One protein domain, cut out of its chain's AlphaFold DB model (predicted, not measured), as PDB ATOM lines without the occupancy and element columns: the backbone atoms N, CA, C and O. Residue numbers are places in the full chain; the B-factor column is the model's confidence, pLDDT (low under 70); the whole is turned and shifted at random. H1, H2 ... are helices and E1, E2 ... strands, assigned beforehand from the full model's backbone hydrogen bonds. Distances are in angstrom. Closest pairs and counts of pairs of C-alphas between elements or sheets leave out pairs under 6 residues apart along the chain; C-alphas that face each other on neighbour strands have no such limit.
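Overview. This is residues 9 to 116 of the 121 residues of an uncharacterized protein of Helicobacter sp. MIT 05-5294 (UniProt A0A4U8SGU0). One long helix, H2, crosses one face of a small, strongly twisted and curled sheet of four strands and runs on past it to a two-stranded hairpin, E4 and E5, by which the sheet's strands E3 and E6 are prolonged. The tip of the E2 and E3 hairpin, residues 29 to 34, sticks out, and at the other end residues 94 to 110 reach far out from H2 and fold back to the short H3. The printed part has 108 residues, with the elements in the order E1 E2 E3 E4 E5 E6 H1 H2 H3; the larger sheet's order is E1 - E2 - E3 - E6, and both sheets are antiparallel. The class is mixed, helices and strands, with under half of the residues in named elements. The whole is loose, with a radius of gyration of the C-alphas of 16.4 A and spans of 52 by 38 by 23 A.

Arrangement. E1, residues 9 to 11, and E2, residues 20 to 27, form a hairpin, with N 11 and O 20 at 2.8 A. E2 and E3, residues 36 to 41, form the next, with N 25 and O 38 at 2.9 A; E1, E2 and E3 are a meander, each strand the antiparallel neighbour of the one before. E2 pairs staggered, with E1 over residues 20 to 22 and with E3 over 23 to 27. E3 runs on at 66 degrees into E4, residues 44 to 46, which forms a hairpin with E5, residues 53 to 55, with N 54 and O 45 at 2.8 A. E5 runs on at 15 degrees into E6, residues 58 to 61, an edge strand antiparallel to E3, with N 60 and O 39 at 2.8 A. H1, residues 62 to 65, stands at the sheet's level. H2, residues 78 to 93, is on one face of the sheet, giving two layers, a helix layer and a sheet layer, at a height over the sheet of 8.9 A; it runs across the strands, at 66 degrees to E2 on the local plane. The closest C-alphas of E2 and H2 are those of Ile 21 and Phe 81, 5.9 A; of E4 and H2, those of Phe 44 and Phe 89, 6.3 A. H2, with residues 85 to 89 alone, and H3, residues 111 to 114, only just touch, with 3 pairs of C-alphas within 8 A, the closest those of Cys 85 and Ile 114, 6.2 A. In H2 every O i to N i+4 pair is within hydrogen-bond range; H1 and H3 are too short for such a pair.

Along the chain. E1 begins at C-alpha 9, (-31.009, -1.595, 29.945). E2 measures 21.1 A, E3 16.5 A and E6 10.1 A. H2 measures 22.4 A from C-alpha 78 at (-34.605, 6.201, 25.454). H3 ends at C-alpha 114, (-44.352, 10.450, 33.581).

Size, cuts and confidence. The C-alphas farthest apart, of Leu 68 and Phe 101, are 52.0 A apart. The links H1 to H2 and H2 to H3 are long. The printed part has no cut, and no printed residue is under 70 in pLDDT.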
ATOM      1  N   LEU A   9     -31.136  -0.142  29.896       98.06
ATOM      2  CA  LEU A   9     -31.009  -1.595  29.945       98.06
ATOM      3  C   LEU A   9     -32.354  -2.233  30.269       98.06
ATOM      4  O   LEU A   9     -33.097  -1.723  31.106       98.06
ATOM      5  N   ARG A  10     -32.639  -3.374  29.641       97.81
ATOM      6  CA  ARG A  10     -33.688  -4.291  30.092       97.81
ATOM      7  C   ARG A  10     -33.069  -5.309  31.042       97.81
ATOM      8  O   ARG A  10     -32.070  -5.929  30.677       97.81
ATOM      9  N   ILE A  11     -33.668  -5.505  32.206       97.38
ATOM     10  CA  ILE A  11     -33.308  -6.544  33.176       97.38
ATOM     11  C   ILE A  11     -34.462  -7.546  33.315       97.38
ATOM     12  O   ILE A  11     -35.617  -7.194  33.037       97.38
ATOM     13  N   PRO A  12     -34.170  -8.801  33.695       96.62
ATOM     14  CA  PRO A  12     -35.198  -9.814  33.836       96.62
ATOM     15  C   PRO A  12     -36.097  -9.533  35.040       96.62
ATOM     16  O   PRO A  12     -35.640  -9.111  36.104       96.62
ATOM     17  N   ASP A  13     -37.384  -9.814  34.882       94.00
ATOM     18  CA  ASP A  13     -38.327  -9.865  35.987       94.00
ATOM     19  C   ASP A  13     -38.208 -11.179  36.784       94.00
ATOM     20  O   ASP A  13     -37.296 -11.992  36.603       94.00
ATOM     21  N   LYS A  14     -39.152 -11.401  37.706       91.56
ATOM     22  CA  LYS A  14     -39.195 -12.603  38.551       91.56
ATOM     23  C   LYS A  14     -39.325 -13.921  37.770       91.56
ATOM     24  O   LYS A  14     -38.976 -14.960  38.321       91.56
ATOM     25  N   ASN A  15     -39.827 -13.880  36.536       95.06
ATOM     26  CA  ASN A  15     -39.987 -15.042  35.664       95.06
ATOM     27  C   ASN A  15     -38.778 -15.239  34.733       95.06
ATOM     28  O   ASN A  15     -38.705 -16.256  34.051       95.06
ATOM     29  N   GLY A  16     -37.819 -14.306  34.727       93.31
ATOM     30  CA  GLY A  16     -36.664 -14.333  33.830       93.31
ATOM     31  C   GLY A  16     -36.880 -13.581  32.515       93.31
ATOM     32  O   GLY A  16     -35.968 -13.548  31.691       93.31
ATOM     33  N   ASP A  17     -38.041 -12.951  32.317       96.62
ATOM     34  CA  ASP A  17     -38.342 -12.212  31.093       96.62
ATOM     35  C   ASP A  17     -37.757 -10.796  31.167       96.62
ATOM     36  O   ASP A  17     -37.981 -10.075  32.139       96.62
ATOM     37  N   PHE A  18     -37.028 -10.362  30.134       96.38
ATOM     38  CA  PHE A  18     -36.376  -9.044  30.058       96.38
ATOM     39  C   PHE A  18     -37.381  -7.899  29.839       96.38
ATOM     40  O   PHE A  18     -37.418  -7.268  28.783       96.38
ATOM     41  N   THR A  19     -38.225  -7.642  30.836       96.19
ATOM     42  CA  THR A  19     -39.367  -6.718  30.747       96.19
ATOM     43  C   THR A  19     -39.185  -5.435  31.552       96.19
ATOM     44  O   THR A  19     -39.903  -4.464  31.308       96.19
ATOM     45  N   ILE A  20     -38.238  -5.393  32.494       97.62
ATOM     46  CA  ILE A  20     -37.992  -4.221  33.338       97.62
ATOM     47  C   ILE A  20     -36.960  -3.336  32.651       97.62
ATOM     48  O   ILE A  20     -35.833  -3.771  32.452       97.62
ATOM     49  N   ILE A  21     -37.310  -2.091  32.318       98.25
ATOM     50  CA  ILE A  21     -36.355  -1.144  31.727       98.25
ATOM     51  C   ILE A  21     -35.861  -0.171  32.794       98.25
ATOM     52  O   ILE A  21     -36.660   0.453  33.500       98.25
ATOM     53  N   VAL A  22     -34.540  -0.040  32.899       98.25
ATOM     54  CA  VAL A  22     -33.858   0.855  33.833       98.25
ATOM     55  C   VAL A  22     -32.979   1.857  33.087       98.25
ATOM     56  O   VAL A  22     -32.388   1.531  32.052       98.25
ATOM     57  N   LYS A  23     -32.869   3.075  33.626       98.00
ATOM     58  CA  LYS A  23     -31.958   4.109  33.125       98.00
ATOM     59  C   LYS A  23     -30.799   4.302  34.094       98.00
ATOM     60  O   LYS A  23     -30.999   4.469  35.292       98.00
ATOM     61  N   ARG A  24     -29.586   4.318  33.557       97.19
ATOM     62  CA  ARG A  24     -28.355   4.618  34.280       97.19
ATOM     63  C   ARG A  24     -28.314   6.088  34.683       97.19
ATOM     64  O   ARG A  24     -28.640   6.976  33.887       97.19
ATOM     65  N   PHE A  25     -27.791   6.342  35.868       94.44
ATOM     66  CA  PHE A  25     -27.338   7.659  36.288       94.44
ATOM     67  C   PHE A  25     -26.090   7.527  37.166       94.44
ATOM     68  O   PHE A  25     -25.744   6.437  37.628       94.44
ATOM     69  N   TYR A  26     -25.381   8.634  37.342       92.25
ATOM     70  CA  TYR A  26     -24.267   8.720  38.275       92.25
ATOM     71  C   TYR A  26     -24.709   9.579  39.452       92.25
ATOM     72  O   TYR A  26     -25.191  10.692  39.250       92.25
ATOM     73  N   TYR A  27     -24.570   9.043  40.658       89.81
ATOM     74  CA  TYR A  27     -24.751   9.801  41.882       89.81
ATOM     75  C   TYR A  27     -23.379  10.243  42.370       89.81
ATOM     76  O   TYR A  27     -22.490   9.413  42.575       89.81
ATOM     77  N   GLU A  28     -23.215  11.547  42.536       89.19
ATOM     78  CA  GLU A  28     -22.060  12.127  43.203       89.19
ATOM     79  C   GLU A  28     -22.441  12.346  44.666       89.19
ATOM     80  O   GLU A  28     -23.291  13.180  44.980       89.19
ATOM     81  N   GLY A  29     -21.881  11.511  45.539       83.12
ATOM     82  CA  GLY A  29     -22.063  11.628  46.975       83.12
ATOM     83  C   GLY A  29     -21.285  12.815  47.534       83.12
ATOM     84  O   GLY A  29     -20.289  13.256  46.959       83.12
ATOM     85  N   ASP A  30     -21.752  13.329  48.667       85.12
ATOM     86  CA  ASP A  30     -21.003  14.291  49.472       85.12
ATOM     87  C   ASP A  30     -19.916  13.602  50.321       85.12
ATOM     88  O   ASP A  30     -19.703  12.395  50.227       85.12
ATOM     89  N   GLU A  31     -19.232  14.355  51.188       78.81
ATOM     90  CA  GLU A  31     -18.162  13.840  52.066       78.81
ATOM     91  C   GLU A  31     -18.588  12.657  52.959       78.81
ATOM     92  O   GLU A  31     -17.735  11.948  53.495       78.81
ATOM     93  N   SER A  32     -19.895  12.426  53.116       76.62
ATOM     94  CA  SER A  32     -20.467  11.348  53.923       76.62
ATOM     95  C   SER A  32     -21.090  10.208  53.106       76.62
ATOM     96  O   SER A  32     -21.532   9.217  53.691       76.62
ATOM     97  N   SER A  33     -21.100  10.315  51.773       75.06
ATOM     98  CA  SER A  33     -21.837   9.416  50.881       75.06
ATOM     99  C   SER A  33     -20.964   8.878  49.746       75.06
ATOM    100  O   SER A  33     -20.135   9.576  49.171       75.06
ATOM    101  N   TRP A  34     -21.173   7.618  49.366       78.12
ATOM    102  CA  TRP A  34     -20.428   7.005  48.267       78.12
ATOM    103  C   TRP A  34     -20.957   7.466  46.906       78.12
ATOM    104  O   TRP A  34     -22.131   7.274  46.585       78.12
ATOM    105  N   SER A  35     -20.069   8.007  46.073       89.62
ATOM    106  CA  SER A  35     -20.350   8.237  44.655       89.62
ATOM    107  C   SER A  35     -20.383   6.919  43.888       89.62
ATOM    108  O   SER A  35     -19.579   6.016  44.137       89.62
ATOM    109  N   GLY A  36     -21.290   6.794  42.923       91.88
ATOM    110  CA  GLY A  36     -21.470   5.532  42.219       91.88
ATOM    111  C   GLY A  36     -22.344   5.618  40.982       91.88
ATOM    112  O   GLY A  36     -23.115   6.555  40.776       91.88
ATOM    113  N   THR A  37     -22.213   4.599  40.135       93.81
ATOM    114  CA  THR A  37     -23.169   4.364  39.053       93.81
ATOM    115  C   THR A  37     -24.345   3.582  39.604       93.81
ATOM    116  O   THR A  37     -24.159   2.538  40.221       93.81
ATOM    117  N   TYR A  38     -25.543   4.052  39.308       95.06
ATOM    118  CA  TYR A  38     -26.788   3.410  39.694       95.06
ATOM    119  C   TYR A  38     -27.718   3.352  38.491       95.06
ATOM    120  O   TYR A  38     -27.461   3.949  37.438       95.06
ATOM    121  N   TYR A  39     -28.817   2.635  38.654       97.06
ATOM    122  CA  TYR A  39     -29.908   2.632  37.702       97.06
ATOM    123  C   TYR A  39     -31.211   2.932  38.429       97.06
ATOM    124  O   TYR A  39     -31.351   2.648  39.615       97.06
ATOM    125  N   PHE A  40     -32.176   3.504  37.722       97.38
ATOM    126  CA  PHE A  40     -33.511   3.692  38.261       97.38
ATOM    127  C   PHE A  40     -34.569   3.103  37.339       97.38
ATOM    128  O   PHE A  40     -34.455   3.131  36.110       97.38
ATOM    129  N   GLN A  41     -35.613   2.574  37.964       97.38
ATOM    130  CA  GLN A  41     -36.810   2.071  37.315       97.38
ATOM    131  C   GLN A  41     -37.978   3.017  37.623       97.38
ATOM    132  O   GLN A  41     -38.202   3.306  38.802       97.38
ATOM    133  N   PRO A  42     -38.768   3.445  36.620       97.25
ATOM    134  CA  PRO A  42     -39.961   4.240  36.861       97.25
ATOM    135  C   PRO A  42     -40.952   3.483  37.740       97.25
ATOM    136  O   PRO A  42     -41.325   2.339  37.454       97.25
ATOM    137  N   PHE A  43     -41.397   4.149  38.799       96.75
ATOM    138  CA  PHE A  43     -42.444   3.656  39.679       96.75
ATOM    139  C   PHE A  43     -43.353   4.813  40.109       96.75
ATOM    140  O   PHE A  43     -42.969   5.984  40.072       96.75
ATOM    141  N   PHE A  44     -44.608   4.498  40.429       96.00
ATOM    142  CA  PHE A  44     -45.666   5.486  40.631       96.00
ATOM    143  C   PHE A  44     -46.429   5.208  41.920       96.00
ATOM    144  O   PHE A  44     -46.615   4.061  42.320       96.00
ATOM    145  N   ARG A  45     -46.867   6.281  42.575       94.25
ATOM    146  CA  ARG A  45     -47.706   6.221  43.773       94.25
ATOM    147  C   ARG A  45     -48.635   7.420  43.836       94.25
ATOM    148  O   ARG A  45     -48.391   8.425  43.175       94.25
ATOM    149  N   VAL A  46     -49.652   7.361  44.684       92.88
ATOM    150  CA  VAL A  46     -50.402   8.566  45.055       92.88
ATOM    151  C   VAL A  46     -49.556   9.393  46.034       92.88
ATOM    152  O   VAL A  46     -48.841   8.836  46.872       92.88
ATOM    153  N   ASN A  47     -49.574  10.718  45.897       91.19
ATOM    154  CA  ASN A  47     -48.927  11.630  46.838       91.19
ATOM    155  C   ASN A  47     -49.573  11.565  48.235       91.19
ATOM    156  O   ASN A  47     -50.631  10.971  48.427       91.19
ATOM    157  N   GLY A  48     -48.937  12.202  49.224       87.38
ATOM    158  CA  GLY A  48     -49.408  12.168  50.615       87.38
ATOM    159  C   GLY A  48     -50.797  12.781  50.837       87.38
ATOM    160  O   GLY A  48     -51.479  12.404  51.781       87.38
ATOM    161  N   GLU A  49     -51.232  13.682  49.955       85.50
ATOM    162  CA  GLU A  49     -52.564  14.303  49.998       85.50
ATOM    163  C   GLU A  49     -53.660  13.432  49.366       85.50
ATOM    164  O   GLU A  49     -54.840  13.755  49.475       85.50
ATOM    165  N   GLY A  50     -53.300  12.339  48.685       83.38
ATOM    166  CA  GLY A  50     -54.276  11.444  48.067       83.38
ATOM    167  C   GLY A  50     -54.881  11.954  46.752       83.38
ATOM    168  O   GLY A  50     -55.784  11.316  46.219       83.38
ATOM    169  N   ASN A  51     -54.419  13.090  46.220       85.56
ATOM    170  CA  ASN A  51     -55.073  13.795  45.110       85.56
ATOM    171  C   ASN A  51     -54.342  13.673  43.763       85.56
ATOM    172  O   ASN A  51     -54.896  14.059  42.730       85.56
ATOM    173  N   ARG A  52     -53.106  13.153  43.739       89.69
ATOM    174  CA  ARG A  52     -52.292  13.114  42.517       89.69
ATOM    175  C   ARG A  52     -51.339  11.925  42.473       89.69
ATOM    176  O   ARG A  52     -50.667  11.624  43.455       89.69
ATOM    177  N   ILE A  53     -51.209  11.309  41.299       93.56
ATOM    178  CA  ILE A  53     -50.153  10.333  41.017       93.56
ATOM    179  C   ILE A  53     -48.818  11.068  40.849       93.56
ATOM    180  O   ILE A  53     -48.696  12.021  40.079       93.56
ATOM    181  N   ILE A  54     -47.799  10.611  41.559       93.81
ATOM    182  CA  ILE A  54     -46.431  11.106  41.463       93.81
ATOM    183  C   ILE A  54     -45.493   9.973  41.074       93.81
ATOM    184  O   ILE A  54     -45.726   8.805  41.400       93.81
ATOM    185  N   ARG A  55     -44.415  10.342  40.388       95.75
ATOM    186  CA  ARG A  55     -43.309   9.444  40.094       95.75
ATOM    187  C   ARG A  55     -42.390   9.349  41.313       95.75
ATOM    188  O   ARG A  55     -42.045  10.372  41.901       95.75
ATOM    189  N   LYS A  56     -42.045   8.125  41.697       95.12
ATOM    190  CA  LYS A  56     -41.081   7.801  42.751       95.12
ATOM    191  C   LYS A  56     -40.360   6.543  42.322       95.12
ATOM    192  O   LYS A  56     -40.936   5.466  42.414       95.12
ATOM    193  N   ASP A  57     -39.153   6.708  41.821       97.06
ATOM    194  CA  ASP A  57     -38.403   5.664  41.147       97.06
ATOM    195  C   ASP A  57     -37.845   4.633  42.133       97.06
ATOM    196  O   ASP A  57     -37.540   4.935  43.288       97.06
ATOM    197  N   CYS A  58     -37.697   3.394  41.666       95.12
ATOM    198  CA  CYS A  58     -36.956   2.368  42.391       95.12
ATOM    199  C   CYS A  58     -35.479   2.456  42.007       95.12
ATOM    200  O   CYS A  58     -35.150   2.427  40.819       95.12
ATOM    201  N   LEU A  59     -34.606   2.543  43.008       95.12
ATOM    202  CA  LEU A  59     -33.158   2.525  42.834       95.12
ATOM    203  C   LEU A  59     -32.662   1.085  42.669       95.12
ATOM    204  O   LEU A  59     -33.110   0.188  43.379       95.12
ATOM    205  N   TRP A  60     -31.715   0.901  41.758       95.31
ATOM    206  CA  TRP A  60     -31.000  -0.345  41.514       95.31
ATOM    207  C   TRP A  60     -29.501  -0.075  41.562       95.31
ATOM    208  O   TRP A  60     -29.014   0.887  40.951       95.31
ATOM    209  N   GLU A  61     -28.758  -0.924  42.263       94.56
ATOM    210  CA  GLU A  61     -27.313  -0.777  42.332       94.56
ATOM    211  C   GLU A  61     -26.642  -1.309  41.064       94.56
ATOM    212  O   GLU A  61     -27.189  -2.111  40.304       94.56
ATOM    213  N   TYR A  62     -25.414  -0.854  40.810       94.44
ATOM    214  CA  TYR A  62     -24.641  -1.332  39.665       94.44
ATOM    215  C   TYR A  62     -24.524  -2.862  39.643       94.44
ATOM    216  O   TYR A  62     -24.614  -3.475  38.573       94.44
ATOM    217  N   HIS A  63     -24.310  -3.473  40.813       93.56
ATOM    218  CA  HIS A  63     -24.061  -4.905  40.917       93.56
ATOM    219  C   HIS A  63     -25.293  -5.754  40.580       93.56
ATOM    220  O   HIS A  63     -25.127  -6.793  39.940       93.56
ATOM    221  N   ASP A  64     -26.497  -5.247  40.864       94.12
ATOM    222  CA  ASP A  64     -27.777  -5.889  40.535       94.12
ATOM    223  C   ASP A  64     -28.089  -5.880  39.033       94.12
ATOM    224  O   ASP A  64     -28.772  -6.763  38.516       94.12
ATOM    225  N   VAL A  65     -27.618  -4.857  38.313       95.81
ATOM    226  CA  VAL A  65     -27.993  -4.644  36.905       95.81
ATOM    227  C   VAL A  65     -26.954  -5.223  35.955       95.81
ATOM    228  O   VAL A  65     -27.307  -5.901  34.990       95.81
ATOM    229  N   VAL A  66     -25.667  -4.978  36.207       93.62
ATOM    230  CA  VAL A  66     -24.572  -5.376  35.300       93.62
ATOM    231  C   VAL A  66     -23.399  -6.068  35.999       93.62
ATOM    232  O   VAL A  66     -22.443  -6.445  35.317       93.62
ATOM    233  N   GLY A  67     -23.418  -6.174  37.329       88.50
ATOM    234  CA  GLY A  67     -22.351  -6.812  38.099       88.50
ATOM    235  C   GLY A  67     -22.603  -8.290  38.369       88.50
ATOM    236  O   GLY A  67     -23.268  -8.971  37.596       88.50
ATOM    237  N   LEU A  68     -22.009  -8.788  39.455       87.62
ATOM    238  CA  LEU A  68     -21.975 -10.217  39.785       87.62
ATOM    239  C   LEU A  68     -23.352 -10.788  40.146       87.62
ATOM    240  O   LEU A  68     -23.605 -11.954  39.858       87.62
ATOM    241  N   ASP A  69     -24.226  -9.963  40.720       91.19
ATOM    242  CA  ASP A  69     -25.571 -10.365  41.149       91.19
ATOM    243  C   ASP A  69     -26.619 -10.189  40.039       91.19
ATOM    244  O   ASP A  69     -27.781 -10.581  40.181       91.19
ATOM    245  N   SER A  70     -26.199  -9.640  38.894       90.56
ATOM    246  CA  SER A  70     -27.044  -9.496  37.720       90.56
ATOM    247  C   SER A  70     -27.448 -10.852  37.156       90.56
ATOM    248  O   SER A  70     -26.636 -11.751  36.939       90.56
ATOM    249  N   LYS A  71     -28.725 -10.956  36.792       93.56
ATOM    250  CA  LYS A  71     -29.276 -12.076  36.017       93.56
ATOM    251  C   LYS A  71     -29.148 -11.862  34.500       93.56
ATOM    252  O   LYS A  71     -29.832 -12.516  33.718       93.56
ATOM    253  N   GLY A  72     -28.272 -10.947  34.086       93.62
ATOM    254  CA  GLY A  72     -28.085 -10.514  32.707       93.62
ATOM    255  C   GLY A  72     -28.884  -9.257  32.369       93.62
ATOM    256  O   GLY A  72     -29.786  -8.842  33.094       93.62
ATOM    257  N   PHE A  73     -28.558  -8.655  31.224       96.25
ATOM    258  CA  PHE A  73     -29.266  -7.498  30.681       96.25
ATOM    259  C   PHE A  73     -29.330  -7.557  29.152       96.25
ATOM    260  O   PHE A  73     -28.470  -8.153  28.499       96.25
ATOM    261  N   MET A  74     -30.313  -6.871  28.576       96.19
ATOM    262  CA  MET A  74     -30.342  -6.517  27.157       96.19
ATOM    263  C   MET A  74     -30.201  -5.006  26.995       96.19
ATOM    264  O   MET A  74     -30.575  -4.235  27.878       96.19
ATOM    265  N   LEU A  75     -29.657  -4.575  25.859       96.44
ATOM    266  CA  LEU A  75     -29.615  -3.154  25.528       96.44
ATOM    267  C   LEU A  75     -31.029  -2.640  25.261       96.44
ATOM    268  O   LEU A  75     -31.875  -3.356  24.722       96.44
ATOM    269  N   SER A  76     -31.251  -1.391  25.636       96.75
ATOM    270  CA  SER A  76     -32.467  -0.653  25.339       96.75
ATOM    271  C   SER A  76     -32.105   0.749  24.857       96.75
ATOM    272  O   SER A  76     -30.929   1.071  24.661       96.75
ATOM    273  N   ASN A  77     -33.108   1.592  24.657       96.75
ATOM    274  CA  ASN A  77     -32.928   2.980  24.271       96.75
ATOM    275  C   ASN A  77     -33.913   3.891  25.018       96.75
ATOM    276  O   ASN A  77     -34.759   3.441  25.792       96.75
ATOM    277  N   GLU A  78     -33.775   5.195  24.798       97.06
ATOM    278  CA  GLU A  78     -34.605   6.201  25.454       97.06
ATOM    279  C   GLU A  78     -36.093   6.070  25.112       97.06
ATOM    280  O   GLU A  78     -36.938   6.231  25.991       97.06
ATOM    281  N   GLU A  79     -36.424   5.781  23.855       97.25
ATOM    282  CA  GLU A  79     -37.809   5.659  23.401       97.25
ATOM    283  C   GLU A  79     -38.506   4.483  24.092       97.25
ATOM    284  O   GLU A  79     -39.554   4.669  24.709       97.25
ATOM    285  N   GLU A  80     -37.855   3.317  24.122       97.88
ATOM    286  CA  GLU A  80     -38.333   2.135  24.845       97.88
ATOM    287  C   GLU A  80     -38.495   2.415  26.350       97.88
ATOM    288  O   GLU A  80     -39.473   1.989  26.966       97.88
ATOM    289  N   PHE A  81     -37.574   3.173  26.958       98.00
ATOM    290  CA  PHE A  81     -37.690   3.577  28.361       98.00
ATOM    291  C   PHE A  81     -38.895   4.496  28.606       98.00
ATOM    292  O   PHE A  81     -39.624   4.313  29.584       98.00
ATOM    293  N   LYS A  82     -39.151   5.462  27.715       97.88
ATOM    294  CA  LYS A  82     -40.323   6.350  27.795       97.88
ATOM    295  C   LYS A  82     -41.627   5.571  27.612       97.88
ATOM    296  O   LYS A  82     -42.569   5.772  28.374       97.88
ATOM    297  N   GLU A  83     -41.687   4.638  26.665       98.06
ATOM    298  CA  GLU A  83     -42.828   3.725  26.508       98.06
ATOM    299  C   GLU A  83     -43.067   2.888  27.769       98.06
ATOM    300  O   GLU A  83     -44.203   2.783  28.241       98.06
ATOM    301  N   TYR A  84     -41.997   2.368  28.373       98.12
ATOM    302  CA  TYR A  84     -42.070   1.644  29.637       98.12
ATOM    303  C   TYR A  84     -42.588   2.522  30.787       98.12
ATOM    304  O   TYR A  84     -43.432   2.066  31.562       98.12
ATOM    305  N   CYS A  85     -42.170   3.791  30.871       98.06
ATOM    306  CA  CYS A  85     -42.703   4.754  31.840       98.06
ATOM    307  C   CYS A  85     -44.217   4.951  31.671       98.06
ATOM    308  O   CYS A  85     -44.958   4.857  32.652       98.06
ATOM    309  N   ARG A  86     -44.688   5.176  30.434       97.94
ATOM    310  CA  ARG A  86     -46.122   5.351  30.136       97.94
ATOM    311  C   ARG A  86     -46.926   4.106  30.492       97.94
ATOM    312  O   ARG A  86     -47.978   4.227  31.115       97.94
ATOM    313  N   LYS A  87     -46.404   2.918  30.167       97.44
ATOM    314  CA  LYS A  87     -47.025   1.644  30.546       97.44
ATOM    315  C   LYS A  87     -47.136   1.508  32.065       97.44
ATOM    316  O   LYS A  87     -48.223   1.259  32.562       97.44
ATOM    317  N   LYS A  88     -46.051   1.740  32.812       97.44
ATOM    318  CA  LYS A  88     -46.058   1.666  34.284       97.44
ATOM    319  C   LYS A  88     -47.005   2.670  34.933       97.44
ATOM    320  O   LYS A  88     -47.644   2.339  35.929       97.44
ATOM    321  N   PHE A  89     -47.102   3.871  34.374       97.06
ATOM    322  CA  PHE A  89     -48.062   4.870  34.825       97.06
ATOM    323  C   PHE A  89     -49.499   4.395  34.612       97.06
ATOM    324  O   PHE A  89     -50.298   4.448  35.544       97.06
ATOM    325  N   GLN A  90     -49.814   3.900  33.412       95.94
ATOM    326  CA  GLN A  90     -51.147   3.415  33.074       95.94
ATOM    327  C   GLN A  90     -51.529   2.187  33.913       95.94
ATOM    328  O   GLN A  90     -52.603   2.184  34.509       95.94
ATOM    329  N   ASP A  91     -50.616   1.219  34.061       95.94
ATOM    330  CA  ASP A  91     -50.794   0.044  34.922       95.94
ATOM    331  C   ASP A  91     -51.131   0.464  36.363       95.94
ATOM    332  O   ASP A  91     -52.043  -0.087  36.969       95.94
ATOM    333  N   PHE A  92     -50.423   1.459  36.919       95.62
ATOM    334  CA  PHE A  92     -50.705   1.972  38.262       95.62
ATOM    335  C   PHE A  92     -52.042   2.720  38.322       95.62
ATOM    336  O   PHE A  92     -52.834   2.487  39.235       95.62
ATOM    337  N   ARG A  93     -52.313   3.595  37.351       93.31
ATOM    338  CA  ARG A  93     -53.557   4.368  37.258       93.31
ATOM    339  C   ARG A  93     -54.786   3.461  37.235       93.31
ATOM    340  O   ARG A  93     -55.754   3.756  37.928       93.31
ATOM    341  N   ASP A  94     -54.722   2.346  36.514       93.81
ATOM    342  CA  ASP A  94     -55.826   1.387  36.404       93.81
ATOM    343  C   ASP A  94     -56.112   0.632  37.714       93.81
ATOM    344  O   ASP A  94     -57.198   0.081  37.882       93.81
ATOM    345  N   THR A  95     -55.188   0.654  38.684       93.00
ATOM    346  CA  THR A  95     -55.443   0.125  40.037       93.00
ATOM    347  C   THR A  95     -56.229   1.083  40.936       93.00
ATOM    348  O   THR A  95     -56.704   0.675  41.997       93.00
ATOM    349  N   LEU A  96     -56.366   2.357  40.550       89.94
ATOM    350  CA  LEU A  96     -56.983   3.382  41.386       89.94
ATOM    351  C   LEU A  96     -58.493   3.474  41.144       89.94
ATOM    352  O   LEU A  96     -58.969   3.580  40.016       89.94
ATOM    353  N   CYS A  97     -59.266   3.535  42.229       81.25
ATOM    354  CA  CYS A  97     -60.688   3.851  42.152       81.25
ATOM    355  C   CYS A  97     -60.891   5.368  42.055       81.25
ATOM    356  O   CYS A  97     -60.827   6.083  43.056       81.25
ATOM    357  N   ILE A  98     -61.178   5.863  40.853       77.75
ATOM    358  CA  ILE A  98     -61.513   7.274  40.633       77.75
ATOM    359  C   ILE A  98     -63.006   7.472  40.907       77.75
ATOM    360  O   ILE A  98     -63.845   6.897  40.218       77.75
ATOM    361  N   ASN A  99     -63.353   8.297  41.901       76.00
ATOM    362  CA  ASN A  99     -64.750   8.629  42.187       76.00
ATOM    363  C   ASN A  99     -65.316   9.555  41.086       76.00
ATOM    364  O   ASN A  99     -64.930  10.728  41.032       76.00
ATOM    365  N   PRO A 100     -66.271   9.096  40.252       77.44
ATOM    366  CA  PRO A 100     -66.800   9.902  39.149       77.44
ATOM    367  C   PRO A 100     -67.619  11.115  39.625       77.44
ATOM    368  O   PRO A 100     -67.762  12.092  38.885       77.44
ATOM    369  N   PHE A 101     -68.119  11.082  40.865       80.25
ATOM    370  CA  PHE A 101     -68.922  12.145  41.480       80.25
ATOM    371  C   PHE A 101     -68.088  13.153  42.279       80.25
ATOM    372  O   PHE A 101     -68.644  14.097  42.843       80.25
ATOM    373  N   SER A 102     -66.765  12.975  42.335       80.69
ATOM    374  CA  SER A 102     -65.874  13.947  42.961       80.69
ATOM    375  C   SER A 102     -65.950  15.300  42.246       80.69
ATOM    376  O   SER A 102     -66.002  15.378  41.008       80.69
ATOM    377  N   LYS A 103     -65.934  16.376  43.044       79.69
ATOM    378  CA  LYS A 103     -65.736  17.744  42.545       79.69
ATOM    379  C   LYS A 103     -64.305  17.935  42.045       79.69
ATOM    380  O   LYS A 103     -64.103  18.606  41.037       79.69
ATOM    381  N   ASP A 104     -63.351  17.277  42.699       79.50
ATOM    382  CA  ASP A 104     -61.951  17.261  42.300       79.50
ATOM    383  C   ASP A 104     -61.769  16.254  41.165       79.50
ATOM    384  O   ASP A 104     -61.993  15.050  41.331       79.50
ATOM    385  N   LYS A 105     -61.426  16.769  39.982       80.44
ATOM    386  CA  LYS A 105     -61.135  15.955  38.798       80.44
ATOM    387  C   LYS A 105     -59.699  15.456  38.837       80.44
ATOM    388  O   LYS A 105     -58.823  16.118  39.387       80.44
ATOM    389  N   GLU A 106     -59.470  14.306  38.204       82.50
ATOM    390  CA  GLU A 106     -58.122  13.783  38.002       82.50
ATOM    391  C   GLU A 106     -57.251  14.859  37.321       82.50
ATOM    392  O   GLU A 106     -57.665  15.425  36.298       82.50
ATOM    393  N   PRO A 107     -56.071  15.184  37.877       86.12
ATOM    394  CA  PRO A 107     -55.189  16.168  37.274       86.12
ATOM    395  C   PRO A 107     -54.637  15.655  35.940       86.12
ATOM    396  O   PRO A 107     -54.527  14.455  35.702       86.12
ATOM    397  N   LYS A 108     -54.239  16.577  35.060       88.62
ATOM    398  CA  LYS A 108     -53.528  16.212  33.828       88.62
ATOM    399  C   LYS A 108     -52.080  15.850  34.153       88.62
ATOM    400  O   LYS A 108     -51.401  16.591  34.866       88.62
ATOM    401  N   TYR A 109     -51.602  14.753  33.581       91.56
ATOM    402  CA  TYR A 109     -50.215  14.310  33.692       91.56
ATOM    403  C   TYR A 109     -49.505  14.547  32.361       91.56
ATOM    404  O   TYR A 109     -50.005  14.144  31.314       91.56
ATOM    405  N   THR A 110     -48.372  15.244  32.399       92.69
ATOM    406  CA  THR A 110     -47.545  15.495  31.215       92.69
ATOM    407  C   THR A 110     -46.494  14.405  31.060       92.69
ATOM    408  O   THR A 110     -46.075  13.782  32.041       92.69
ATOM    409  N   ASP A 111     -46.021  14.218  29.829       91.69
ATOM    410  CA  ASP A 111     -44.927  13.291  29.543       91.69
ATOM    411  C   ASP A 111     -43.653  13.649  30.316       91.69
ATOM    412  O   ASP A 111     -42.958  12.742  30.750       91.69
ATOM    413  N   ASP A 112     -43.385  14.927  30.591       90.62
ATOM    414  CA  ASP A 112     -42.223  15.327  31.401       90.62
ATOM    415  C   ASP A 112     -42.280  14.768  32.832       90.62
ATOM    416  O   ASP A 112     -41.253  14.430  33.417       90.62
ATOM    417  N   VAL A 113     -43.486  14.621  33.394       90.44
ATOM    418  CA  VAL A 113     -43.689  14.050  34.735       90.44
ATOM    419  C   VAL A 113     -43.627  12.525  34.694       90.44
ATOM    420  O   VAL A 113     -43.020  11.896  35.560       90.44
ATOM    421  N   ILE A 114     -44.262  11.911  33.693       96.00
ATOM    422  CA  ILE A 114     -44.352  10.450  33.581       96.00
ATOM    423  C   ILE A 114     -43.007   9.861  33.140       96.00
ATOM    424  O   ILE A 114     -42.514   8.893  33.717       96.00
ATOM    425  N   CYS A 115     -42.394  10.473  32.135       96.69
ATOM    426  CA  CYS A 115     -41.254   9.971  31.378       96.69
ATOM    427  C   CYS A 115     -39.950  10.725  31.677       96.69
ATOM    428  O   CYS A 115     -39.030  10.679  30.861       96.69
ATOM    429  N   SER A 116     -39.853  11.393  32.835       95.12
ATOM    430  CA  SER A 116     -38.618  12.030  33.308       95.12
ATOM    431  C   SER A 116     -37.387  11.129  33.120       95.12
ATOM    432  O   SER A 116     -37.397   9.933  33.440       95.12
TER     433      SER A 116